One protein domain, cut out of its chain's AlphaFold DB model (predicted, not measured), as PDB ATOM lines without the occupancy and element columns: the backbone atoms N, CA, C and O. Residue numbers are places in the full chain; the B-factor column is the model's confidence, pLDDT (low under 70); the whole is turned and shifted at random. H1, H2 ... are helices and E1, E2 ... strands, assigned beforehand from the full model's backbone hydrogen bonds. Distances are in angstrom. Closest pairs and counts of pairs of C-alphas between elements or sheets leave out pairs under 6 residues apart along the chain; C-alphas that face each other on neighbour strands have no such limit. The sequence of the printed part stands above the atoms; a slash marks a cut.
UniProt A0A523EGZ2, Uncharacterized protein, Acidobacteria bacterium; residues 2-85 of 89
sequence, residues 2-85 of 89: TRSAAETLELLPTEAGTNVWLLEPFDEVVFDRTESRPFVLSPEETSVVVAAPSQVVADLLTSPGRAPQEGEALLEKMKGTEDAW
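What this domain is: This is residues 2 to 85 of the 89 residues of an uncharacterized protein of Acidobacteria bacterium (UniProt A0A523EGZ2). A strand hairpin of E1 and E2 is followed by a helical hairpin of H3 and H4, and a long winding stretch, residues 9 to 27, leads from the small distant helix H1 to the one-turn helix H2 before them. Residues 13 to 19 of that stretch stick out. The printed part has 84 residues with four named helices and two named strands, in the order H1, H2, E1, E2, H3, H4; the sheet is antiparallel, and the class is mixed, helices and strands. The whole is loose, with a radius of gyration of the C-alphas of 16.4 A and spans of 45 by 34 by 28 A.

Where its parts are: H1 is residues 2 to 8, 9.9 A long, with C-alpha 2 at (-22.551, -40.320, -59.296). H2 is residues 28 to 31, 5.7 A. E1 is residues 35 to 40, 15.9 A, and E2 residues 45 to 50, 15.5 A. H3 is residues 53 to 62, 14.4 A. H4 is residues 67 to 80, 20.3 A, and ends with C-alpha 80 at (1.867, -29.231, -30.000).

How they stand to each other: H1 is apart from H2, E1, E2, H3 and H4. H2 is apart from E2, H3 and H4. E1 and E2 form an antiparallel hairpin at 143 degrees, with N 37 and O 48 2.8 A apart and N 39 and O 46 2.7 A apart, within hydrogen-bond range. H3 and H4 touch as a helical hairpin, opposite ways at a shallow tilt of 31 degrees; their closest C-alphas, of Leu 61 and Pro 68, are 4.2 A apart. Each O i to N i+4 pair is within hydrogen-bond range in H1, H3 and H4; H2 is too short for one, and its one O i to N i+3 pair is within range.

The domain as a whole: The two C-alphas farthest apart, of Glu 15 and Asp 83, are 46.2 A apart. The printed part has no cut. The link from H1 to H2 is long, with 19 residues; the other links are tight. The mean pLDDT of the printed part is 91.5, and residues 41 to 42 are under 70.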
ATOM      1  N   THR A   2     -21.516 -40.869 -60.191       76.44
ATOM      2  CA  THR A   2     -22.551 -40.320 -59.296       76.44
ATOM      3  C   THR A   2     -23.884 -41.078 -59.264       76.44
ATOM      4  O   THR A   2     -24.475 -41.187 -58.198       76.44
ATOM      5  N   ARG A   3     -24.349 -41.667 -60.377       81.88
ATOM      6  CA  ARG A   3     -25.606 -42.447 -60.391       81.88
ATOM      7  C   ARG A   3     -25.551 -43.684 -59.489       81.88
ATOM      8  O   ARG A   3     -26.473 -43.906 -58.717       81.88
ATOM      9  N   SER A   4     -24.456 -44.445 -59.551       89.88
ATOM     10  CA  SER A   4     -24.261 -45.607 -58.675       89.88
ATOM     11  C   SER A   4     -24.199 -45.182 -57.208       89.88
ATOM     12  O   SER A   4     -24.774 -45.854 -56.363       89.88
ATOM     13  N   ALA A   5     -23.543 -44.056 -56.906       90.12
ATOM     14  CA  ALA A   5     -23.492 -43.518 -55.548       90.12
ATOM     15  C   ALA A   5     -24.881 -43.089 -55.045       90.12
ATOM     16  O   ALA A   5     -25.217 -43.373 -53.902       90.12
ATOM     17  N   ALA A   6     -25.705 -42.461 -55.894       93.19
ATOM     18  CA  ALA A   6     -27.083 -42.104 -55.551       93.19
ATOM     19  C   ALA A   6     -27.924 -43.337 -55.200       93.19
ATOM     20  O   ALA A   6     -28.650 -43.313 -54.214       93.19
ATOM     21  N   GLU A   7     -27.794 -44.414 -55.979       93.69
ATOM     22  CA  GLU A   7     -28.496 -45.678 -55.740       93.69
ATOM     23  C   GLU A   7     -28.025 -46.343 -54.435       93.69
ATOM     24  O   GLU A   7     -28.855 -46.737 -53.622       93.69
ATOM     25  N   THR A   8     -26.711 -46.414 -54.187       94.50
ATOM     26  CA  THR A   8     -26.150 -46.983 -52.946       94.50
ATOM     27  C   THR A   8     -26.528 -46.188 -51.697       94.50
ATOM     28  O   THR A   8     -26.716 -46.771 -50.635       94.50
ATOM     29  N   LEU A   9     -26.624 -44.863 -51.813       91.94
ATOM     30  CA  LEU A   9     -26.988 -43.962 -50.715       91.94
ATOM     31  C   LEU A   9     -28.502 -43.702 -50.630       91.94
ATOM     32  O   LEU A   9     -28.919 -42.862 -49.837       91.94
ATOM     33  N   GLU A  10     -29.307 -44.384 -51.453       95.56
ATOM     34  CA  GLU A  10     -30.771 -44.257 -51.515       95.56
ATOM     35  C   GLU A  10     -31.259 -42.801 -51.679       95.56
ATOM     36  O   GLU A  10     -32.276 -42.381 -51.123       95.56
ATOM     37  N   LEU A  11     -30.527 -42.002 -52.460       93.75
ATOM     38  CA  LEU A  11     -30.840 -40.593 -52.687       93.75
ATOM     39  C   LEU A  11     -31.929 -40.422 -53.750       93.75
ATOM     40  O   LEU A  11     -31.930 -41.082 -54.790       93.75
ATOM     41  N   LEU A  12     -32.822 -39.458 -53.519       92.69
ATOM     42  CA  LEU A  12     -33.856 -39.062 -54.472       92.69
ATOM     43  C   LEU A  12     -33.432 -37.790 -55.226       92.69
ATOM     44  O   LEU A  12     -32.997 -36.829 -54.585       92.69
ATOM     45  N   PRO A  13     -33.568 -37.739 -56.565       92.44
ATOM     46  CA  PRO A  13     -33.263 -36.531 -57.325       92.44
ATOM     47  C   PRO A  13     -34.282 -35.425 -57.020       92.44
ATOM     48  O   PRO A  13     -35.486 -35.676 -56.959       92.44
ATOM     49  N   THR A  14     -33.803 -34.190 -56.861       93.62
ATOM     50  CA  THR A  14     -34.650 -33.001 -56.709       93.62
ATOM     51  C   THR A  14     -34.005 -31.782 -57.362       93.62
ATOM     52  O   THR A  14     -32.788 -31.615 -57.317       93.62
ATOM     53  N   GLU A  15     -34.839 -30.916 -57.937       89.62
ATOM     54  CA  GLU A  15     -34.432 -29.645 -58.557       89.62
ATOM     55  C   GLU A  15     -34.486 -28.466 -57.565       89.62
ATOM     56  O   GLU A  15     -34.014 -27.370 -57.858       89.62
ATOM     57  N   ALA A  16     -35.081 -28.665 -56.382       91.25
ATOM     58  CA  ALA A  16     -35.199 -27.646 -55.342       91.25
ATOM     59  C   ALA A  16     -35.154 -28.260 -53.936       91.25
ATOM     60  O   ALA A  16     -35.566 -29.401 -53.722       91.25
ATOM     61  N   GLY A  17     -34.680 -27.483 -52.957       88.88
ATOM     62  CA  GLY A  17     -34.612 -27.925 -51.558       88.88
ATOM     63  C   GLY A  17     -33.566 -29.013 -51.290       88.88
ATOM     64  O   GLY A  17     -33.708 -29.771 -50.335       88.88
ATOM     65  N   THR A  18     -32.534 -29.105 -52.129       92.19
ATOM     66  CA  THR A  18     -31.470 -30.108 -52.026       92.19
ATOM     67  C   THR A  18     -30.682 -29.977 -50.722       92.19
ATOM     68  O   THR A  18     -30.193 -28.899 -50.386       92.19
ATOM     69  N   ASN A  19     -30.507 -31.092 -50.017       92.12
ATOM     70  CA  ASN A  19     -29.680 -31.209 -48.811       92.12
ATOM     71  C   ASN A  19     -28.372 -31.987 -49.043       92.12
ATOM     72  O   ASN A  19     -27.487 -31.947 -48.192       92.12
ATOM     73  N   VAL A  20     -28.243 -32.683 -50.176       91.56
ATOM     74  CA  VAL A  20     -27.070 -33.489 -50.537       91.56
ATOM     75  C   VAL A  20     -26.667 -33.199 -51.975       91.56
ATOM     76  O   VAL A  20     -27.483 -33.287 -52.888       91.56
ATOM     77  N   TRP A  21     -25.386 -32.907 -52.177       90.25
ATOM     78  CA  TRP A  21     -24.787 -32.773 -53.500       90.25
ATOM     79  C   TRP A  21     -23.854 -33.954 -53.750       90.25
ATOM     80  O   TRP A  21     -22.973 -34.229 -52.939       90.25
ATOM     81  N   LEU A  22     -24.032 -34.641 -54.879       90.75
ATOM     82  CA  LEU A  22     -23.071 -35.633 -55.352       90.75
ATOM     83  C   LEU A  22     -22.063 -34.943 -56.264       90.75
ATOM     84  O   LEU A  22     -22.421 -34.462 -57.339       90.75
ATOM     85  N   LEU A  23     -20.812 -34.898 -55.821       89.12
ATOM     86  CA  LEU A  23     -19.713 -34.246 -56.523       89.12
ATOM     87  C   LEU A  23     -18.675 -35.298 -56.912       89.12
ATOM     88  O   LEU A  23     -18.337 -36.169 -56.112       89.12
ATOM     89  N   GLU A  24     -18.174 -35.208 -58.139       89.62
ATOM     90  CA  GLU A  24     -17.035 -35.996 -58.610       89.62
ATOM     91  C   GLU A  24     -15.843 -35.037 -58.726       89.62
ATOM     92  O   GLU A  24     -15.960 -34.021 -59.423       89.62
ATOM     93  N   PRO A  25     -14.739 -35.273 -57.995       89.50
ATOM     94  CA  PRO A  25     -13.588 -34.393 -58.071       89.50
ATOM     95  C   PRO A  25     -12.948 -34.492 -59.456       89.50
ATOM     96  O   PRO A  25     -12.941 -35.550 -60.079       89.50
ATOM     97  N   PHE A  26     -12.398 -33.377 -59.934       91.00
ATOM     98  CA  PHE A  26     -11.692 -33.345 -61.215       91.00
ATOM     99  C   PHE A  26     -10.416 -34.205 -61.202       91.00
ATOM    100  O   PHE A  26     -10.077 -34.805 -62.217       91.00
ATOM    101  N   ASP A  27      -9.723 -34.257 -60.062       93.56
ATOM    102  CA  ASP A  27      -8.464 -34.981 -59.869       93.56
ATOM    103  C   ASP A  27      -8.450 -35.669 -58.489       93.56
ATOM    104  O   ASP A  27      -9.059 -35.174 -57.534       93.56
ATOM    105  N   GLU A  28      -7.757 -36.806 -58.383       92.00
ATOM    106  CA  GLU A  28      -7.673 -37.622 -57.165       92.00
ATOM    107  C   GLU A  28      -6.864 -36.971 -56.032       92.00
ATOM    108  O   GLU A  28      -6.981 -37.404 -54.887       92.00
ATOM    109  N   VAL A  29      -6.114 -35.894 -56.299       90.25
ATOM    110  CA  VAL A  29      -5.317 -35.153 -55.303       90.25
ATOM    111  C   VAL A  29      -6.127 -34.702 -54.080       90.25
ATOM    112  O   VAL A  29      -5.572 -34.495 -53.003       90.25
ATOM    113  N   VAL A  30      -7.454 -34.577 -54.194       87.62
ATOM    114  CA  VAL A  30      -8.329 -34.277 -53.045       87.62
ATOM    115  C   VAL A  30      -8.298 -35.373 -51.971       87.62
ATOM    116  O   VAL A  30      -8.545 -35.087 -50.802       87.62
ATOM    117  N   PHE A  31      -7.961 -36.606 -52.352       90.56
ATOM    118  CA  PHE A  31      -7.834 -37.758 -51.461       90.56
ATOM    119  C   PHE A  31      -6.406 -37.972 -50.954       90.56
ATOM    120  O   PHE A  31      -6.185 -38.829 -50.087       90.56
ATOM    121  N   ASP A  32      -5.434 -37.200 -51.442       90.56
ATOM    122  CA  ASP A  32      -4.059 -37.313 -50.978       90.56
ATOM    123  C   ASP A  32      -3.977 -37.072 -49.475       90.56
ATOM    124  O   ASP A  32      -4.512 -36.109 -48.927       90.56
ATOM    125  N   ARG A  33      -3.220 -37.950 -48.808       89.88
ATOM    126  CA  ARG A  33      -2.988 -37.912 -47.355       89.88
ATOM    127  C   ARG A  33      -4.245 -38.117 -46.506       89.88
ATOM    128  O   ARG A  33      -4.180 -37.870 -45.303       89.88
ATOM    129  N   THR A  34      -5.337 -38.602 -47.089       93.25
ATOM    130  CA  THR A  34      -6.423 -39.163 -46.289       93.25
ATOM    131  C   THR A  34      -5.923 -40.342 -45.458       93.25
ATOM    132  O   THR A  34      -4.976 -41.047 -45.822       93.25
ATOM    133  N   GLU A  35      -6.546 -40.537 -44.303       90.25
ATOM    134  CA  GLU A  35      -6.211 -41.609 -43.374       90.25
ATOM    135  C   GLU A  35      -7.460 -42.424 -43.061       90.25
ATOM    136  O   GLU A  35      -8.526 -41.870 -42.800       90.25
ATOM    137  N   SER A  36      -7.323 -43.747 -43.039       91.94
ATOM    138  CA  SER A  36      -8.354 -44.627 -42.496       91.94
ATOM    139  C   SER A  36      -8.245 -44.625 -40.975       91.94
ATOM    140  O   SER A  36      -7.208 -45.012 -40.431       91.94
ATOM    141  N   ARG A  37      -9.297 -44.194 -40.276       88.94
ATOM    142  CA  ARG A  37      -9.352 -44.170 -38.809       88.94
ATOM    143  C   ARG A  37     -10.495 -45.033 -38.285       88.94
ATOM    144  O   ARG A  37     -11.607 -44.911 -38.791       88.94
ATOM    145  N   PRO A  38     -10.262 -45.869 -37.259       89.88
ATOM    146  CA  PRO A  38     -11.337 -46.618 -36.625       89.88
ATOM    147  C   PRO A  38     -12.327 -45.664 -35.942       89.88
ATOM    148  O   PRO A  38     -11.940 -44.686 -35.300       89.88
ATOM    149  N   PHE A  39     -13.611 -45.959 -36.093       86.94
ATOM    150  CA  PHE A  39     -14.744 -45.213 -35.576       86.94
ATOM    151  C   PHE A  39     -15.854 -46.187 -35.169       86.94
ATOM    152  O   PHE A  39     -16.205 -47.115 -35.899       86.94
ATOM    153  N   VAL A  40     -16.411 -45.985 -33.980       82.00
ATOM    154  CA  VAL A  40     -17.389 -46.904 -33.388       82.00
ATOM    155  C   VAL A  40     -18.750 -46.218 -33.385       82.00
ATOM    156  O   VAL A  40     -18.981 -45.300 -32.602       82.00
ATOM    157  N   LEU A  41     -19.638 -46.640 -34.290       68.94
ATOM    158  CA  LEU A  41     -21.029 -46.158 -34.382       68.94
ATOM    159  C   LEU A  41     -22.047 -47.154 -33.809       68.94
ATOM    160  O   LEU A  41     -23.171 -46.777 -33.494       68.94
ATOM    161  N   SER A  42     -21.658 -48.419 -33.677       69.88
ATOM    162  CA  SER A  42     -22.470 -49.530 -33.174       69.88
ATOM    163  C   SER A  42     -21.543 -50.487 -32.391       69.88
ATOM    164  O   SER A  42     -20.358 -50.175 -32.277       69.88
ATOM    165  N   PRO A  43     -21.990 -51.631 -31.832       79.69
ATOM    166  CA  PRO A  43     -21.058 -52.613 -31.258       79.69
ATOM    167  C   PRO A  43     -19.982 -53.107 -32.246       79.69
ATOM    168  O   PRO A  43     -19.008 -53.719 -31.820       79.69
ATOM    169  N   GLU A  44     -20.140 -52.840 -33.544       80.88
ATOM    170  CA  GLU A  44     -19.148 -53.120 -34.577       80.88
ATOM    171  C   GLU A  44     -18.239 -51.906 -34.837       80.88
ATOM    172  O   GLU A  44     -18.703 -50.778 -35.040       80.88
ATOM    173  N   GLU A  45     -16.927 -52.149 -34.864       82.50
ATOM    174  CA  GLU A  45     -15.937 -51.159 -35.291       82.50
ATOM    175  C   GLU A  45     -15.979 -50.992 -36.816       82.50
ATOM    176  O   GLU A  45     -15.940 -51.966 -37.568       82.50
ATOM    177  N   THR A  46     -16.017 -49.749 -37.291       87.31
ATOM    178  CA  THR A  46     -15.903 -49.409 -38.714       87.31
ATOM    179  C   THR A  46     -14.733 -48.460 -38.907       87.31
ATOM    180  O   THR A  46     -14.419 -47.673 -38.026       87.31
ATOM    181  N   SER A  47     -14.050 -48.507 -40.048       90.12
ATOM    182  CA  SER A  47     -13.066 -47.472 -40.378       90.12
ATOM    183  C   SER A  47     -13.699 -46.390 -41.243       90.12
ATOM    184  O   SER A  47     -14.384 -46.694 -42.215       90.12
ATOM    185  N   VAL A  48     -13.447 -45.129 -40.904       91.50
ATOM    186  CA  VAL A  48     -13.838 -43.964 -41.701       91.50
ATOM    187  C   VAL A  48     -12.601 -43.326 -42.313       91.50
ATOM    188  O   VAL A  48     -11.559 -43.208 -41.667       91.50
ATOM    189  N   VAL A  49     -12.709 -42.910 -43.571       92.69
ATOM    190  CA  VAL A  49     -11.659 -42.144 -44.243       92.69
ATOM    191  C   VAL A  49     -11.794 -40.685 -43.822       92.69
ATOM    192  O   VAL A  49     -12.857 -40.087 -43.986       92.69
ATOM    193  N   VAL A  50     -10.728 -40.113 -43.268       92.44
ATOM    194  CA  VAL A  50     -10.684 -38.713 -42.828       92.44
ATOM    195  C   VAL A  50      -9.680 -37.914 -43.649       92.44
ATOM    196  O   VAL A  50      -8.652 -38.443 -44.076       92.44
ATOM    197  N   ALA A  51      -9.967 -36.628 -43.855       93.75
ATOM    198  CA  ALA A  51      -9.056 -35.697 -44.513       93.75
ATOM    199  C   ALA A  51      -7.799 -35.436 -43.668       93.75
ATOM    200  O   ALA A  51      -7.821 -35.542 -42.436       93.75
ATOM    201  N   ALA A  52      -6.707 -35.046 -44.327       92.56
ATOM    202  CA  ALA A  52      -5.478 -34.694 -43.629       92.56
ATOM    203  C   ALA A  52      -5.710 -33.484 -42.704       92.56
ATOM    204  O   ALA A  52      -6.369 -32.526 -43.121       92.56
ATOM    205  N   PRO A  53      -5.109 -33.429 -41.499       93.50
ATOM    206  CA  PRO A  53      -5.315 -32.307 -40.577       93.50
ATOM    207  C   PRO A  53      -5.037 -30.928 -41.195       93.50
ATOM    208  O   PRO A  53      -5.764 -29.975 -40.931       93.50
ATOM    209  N   SER A  54      -4.049 -30.821 -42.089       92.62
ATOM    210  CA  SER A  54      -3.765 -29.579 -42.820       92.62
ATOM    211  C   SER A  54      -4.890 -29.151 -43.769       92.62
ATOM    212  O   SER A  54      -5.137 -27.958 -43.909       92.62
ATOM    213  N   GLN A  55      -5.562 -30.105 -44.422       93.44
ATOM    214  CA  GLN A  55      -6.711 -29.817 -45.286       93.44
ATOM    215  C   GLN A  55      -7.913 -29.377 -44.447       93.44
ATOM    216  O   GLN A  55      -8.561 -28.400 -44.800       93.44
ATOM    217  N   VAL A  56      -8.152 -30.031 -43.303       95.31
ATOM    218  CA  VAL A  56      -9.223 -29.652 -42.365       95.31
ATOM    219  C   VAL A  56      -9.018 -28.230 -41.838       95.31
ATOM    220  O   VAL A  56      -9.964 -27.453 -41.802       95.31
ATOM    221  N   VAL A  57      -7.786 -27.843 -41.484       96.88
ATOM    222  CA  VAL A  57      -7.489 -26.454 -41.090       96.88
ATOM    223  C   VAL A  57      -7.798 -25.474 -42.225       96.88
ATOM    224  O   VAL A  57      -8.426 -24.450 -41.975       96.88
ATOM    225  N   ALA A  58      -7.389 -25.767 -43.463       95.88
ATOM    226  CA  ALA A  58      -7.657 -24.885 -44.601       95.88
ATOM    227  C   ALA A  58      -9.167 -24.720 -44.870       95.88
ATOM    228  O   ALA A  58      -9.638 -23.599 -45.060       95.88
ATOM    229  N   ASP A  59      -9.926 -25.816 -44.829       95.88
ATOM    230  CA  ASP A  59     -11.384 -25.808 -44.975       95.88
ATOM    231  C   ASP A  59     -12.061 -24.976 -43.873       95.88
ATOM    232  O   ASP A  59     -12.820 -24.048 -44.156       95.88
ATOM    233  N   LEU A  60     -11.699 -25.216 -42.609       98.25
ATOM    234  CA  LEU A  60     -12.254 -24.494 -41.462       98.25
ATOM    235  C   LEU A  60     -11.955 -22.990 -41.504       98.25
ATOM    236  O   LEU A  60     -12.847 -22.181 -41.256       98.25
ATOM    237  N   LEU A  61     -10.723 -22.600 -41.847       98.19
ATOM    238  CA  LEU A  61     -10.323 -21.190 -41.926       98.19
ATOM    239  C   LEU A  61     -11.018 -20.424 -43.062       98.19
ATOM    240  O   LEU A  61     -11.088 -19.198 -43.012       98.19
ATOM    241  N   THR A  62     -11.523 -21.128 -44.077       97.12
ATOM    242  CA  THR A  62     -12.251 -20.529 -45.211       97.12
ATOM    243  C   THR A  62     -13.771 -20.671 -45.097       97.12
ATOM    244  O   THR A  62     -14.510 -20.063 -45.872       97.12
ATOM    245  N   SER A  63     -14.244 -21.425 -44.103       96.12
ATOM    246  CA  SER A  63     -15.659 -21.677 -43.854       96.12
ATOM    247  C   SER A  63     -16.322 -20.551 -43.043       96.12
ATOM    248  O   SER A  63     -15.669 -19.872 -42.248       96.12
ATOM    249  N   PRO A  64     -17.635 -20.321 -43.211       95.69
ATOM    250  CA  PRO A  64     -18.346 -19.259 -42.506       95.69
ATOM    251  C   PRO A  64     -18.645 -19.606 -41.036       95.69
ATOM    252  O   PRO A  64     -18.545 -20.747 -40.583       95.69
ATOM    253  N   GLY A  65     -19.112 -18.603 -40.288       96.06
ATOM    254  CA  GLY A  65     -19.608 -18.785 -38.925       96.06
ATOM    255  C   GLY A  65     -18.486 -19.063 -37.927       96.06
ATOM    256  O   GLY A  65     -17.540 -18.286 -37.837       96.06
ATOM    257  N   ARG A  66     -18.626 -20.150 -37.153       96.81
ATOM    258  CA  ARG A  66     -17.679 -20.518 -36.083       96.81
ATOM    259  C   ARG A  66     -16.458 -21.316 -36.553       96.81
ATOM    260  O   ARG A  66     -15.526 -21.529 -35.781       96.81
ATOM    261  N   ALA A  67     -16.473 -21.770 -37.805       97.75
ATOM    262  CA  ALA A  67     -15.447 -22.655 -38.341       97.75
ATOM    263  C   ALA A  67     -14.023 -22.062 -38.271       97.75
ATOM    264  O   ALA A  67     -13.122 -22.798 -37.869       97.75
ATOM    265  N   PRO A  68     -13.785 -20.753 -38.511       98.50
ATOM    266  CA  PRO A  68     -12.438 -20.199 -38.397       98.50
ATOM    267  C   PRO A  68     -11.846 -20.326 -36.988       98.50
ATOM    268  O   PRO A  68     -10.670 -20.653 -36.854       98.50
ATOM    269  N   GLN A  69     -12.655 -20.163 -35.931       98.38
ATOM    270  CA  GLN A  69     -12.183 -20.349 -34.551       98.38
ATOM    271  C   GLN A  69     -11.839 -21.818 -34.253       98.38
ATOM    272  O   GLN A  69     -10.898 -22.101 -33.511       98.38
ATOM    273  N   GLU A  70     -12.567 -22.768 -34.846       98.31
ATOM    274  CA  GLU A  70     -12.227 -24.194 -34.766       98.31
ATOM    275  C   GLU A  70     -10.931 -24.509 -35.518       98.31
ATOM    276  O   GLU A  70     -10.113 -25.286 -35.027       98.31
ATOM    277  N   GLY A  71     -10.718 -23.867 -36.670       98.06
ATOM    278  CA  GLY A  71      -9.482 -23.959 -37.444       98.06
ATOM    279  C   GLY A  71      -8.270 -23.460 -36.658       98.06
ATOM    280  O   GLY A  71      -7.249 -24.147 -36.609       98.06
ATOM    281  N   GLU A  72      -8.391 -22.317 -35.979       98.19
ATOM    282  CA  GLU A  72      -7.354 -21.789 -35.083       98.19
ATOM    283  C   GLU A  72      -7.062 -22.747 -33.920       98.19
ATOM    284  O   GLU A  72      -5.903 -23.081 -33.665       98.19
ATOM    285  N   ALA A  73      -8.099 -23.258 -33.250       97.69
ATOM    286  CA  ALA A  73      -7.937 -24.206 -32.148       97.69
ATOM    287  C   ALA A  73      -7.266 -25.519 -32.594       97.69
ATOM    288  O   ALA A  73      -6.398 -26.056 -31.896       97.69
ATOM    289  N   LEU A  74      -7.637 -26.036 -33.769       96.94
ATOM    290  CA  LEU A  74      -7.007 -27.213 -34.359       96.94
ATOM    291  C   LEU A  74      -5.540 -26.938 -34.710       96.94
ATOM    292  O   LEU A  74      -4.678 -27.769 -34.415       96.94
ATOM    293  N   LEU A  75      -5.243 -25.772 -35.285       96.50
ATOM    294  CA  LEU A  75      -3.885 -25.373 -35.638       96.50
ATOM    295  C   LEU A  75      -2.981 -25.269 -34.399       96.50
ATOM    296  O   LEU A  75      -1.850 -25.753 -34.433       96.50
ATOM    297  N   GLU A  76      -3.474 -24.711 -33.291       97.00
ATOM    298  CA  GLU A  76      -2.734 -24.679 -32.020       97.00
ATOM    299  C   GLU A  76      -2.441 -26.086 -31.490       97.00
ATOM    300  O   GLU A  76      -1.308 -26.388 -31.109       97.00
ATOM    301  N   LYS A  77      -3.419 -26.999 -31.547       95.81
ATOM    302  CA  LYS A  77      -3.191 -28.404 -31.181       95.81
ATOM    303  C   LYS A  77      -2.128 -29.051 -32.070       95.81
ATOM    304  O   LYS A  77      -1.247 -29.742 -31.564       95.81
ATOM    305  N   MET A  78      -2.189 -28.810 -33.379       94.88
ATOM    306  CA  MET A  78      -1.240 -29.354 -34.348       94.88
ATOM    307  C   MET A  78       0.198 -28.903 -34.067       94.88
ATOM    308  O   MET A  78       1.104 -29.732 -34.142       94.88
ATOM    309  N   LYS A  79       0.423 -27.645 -33.668       94.81
ATOM    310  CA  LYS A  79       1.757 -27.168 -33.252       94.81
ATOM    311  C   LYS A  79       2.327 -27.975 -32.078       94.81
ATOM    312  O   LYS A  79       3.526 -28.216 -32.025       94.81
ATOM    313  N   GLY A  80       1.471 -28.418 -31.154       93.56
ATOM    314  CA  GLY A  80       1.867 -29.231 -30.000       93.56
ATOM    315  C   GLY A  80       2.069 -30.723 -30.291       93.56
ATOM    316  O   GLY A  80       2.587 -31.440 -29.439       93.56
ATOM    317  N   THR A  81       1.661 -31.215 -31.466       92.25
ATOM    318  CA  THR A  81       1.691 -32.648 -31.809       92.25
ATOM    319  C   THR A  81       2.198 -32.892 -33.230       92.25
ATOM    320  O   THR A  81       1.586 -33.657 -33.974       92.25
ATOM    321  N   GLU A  82       3.281 -32.228 -33.643       90.94
ATOM    322  CA  GLU A  82       3.782 -32.294 -35.026       90.94
ATOM    323  C   GLU A  82       4.003 -33.727 -35.527       90.94
ATOM    324  O   GLU A  82       3.537 -34.061 -36.612       90.94
ATOM    325  N   ASP A  83       4.607 -34.604 -34.719       88.81
ATOM    326  CA  ASP A  83       4.841 -36.012 -35.080       88.81
ATOM    327  C   ASP A  83       3.556 -36.807 -35.373       88.81
ATOM    328  O   ASP A  83       3.605 -37.830 -36.053       88.81
ATOM    329  N   ALA A  84       2.405 -36.360 -34.859       85.75
ATOM    330  CA  ALA A  84       1.132 -37.061 -35.001       85.75
ATOM    331  C   ALA A  84       0.403 -36.757 -36.321       85.75
ATOM    332  O   ALA A  84      -0.549 -37.458 -36.655       85.75
ATOM    333  N   TRP A  85       0.798 -35.707 -37.048       86.00
ATOM    334  CA  TRP A  85       0.140 -35.307 -38.303       86.00
ATOM    335  C   TRP A  85       1.112 -34.934 -39.425       86.00
ATOM    336  O   TRP A  85       0.746 -34.974 -40.601       86.00
TER     337      TRP A  85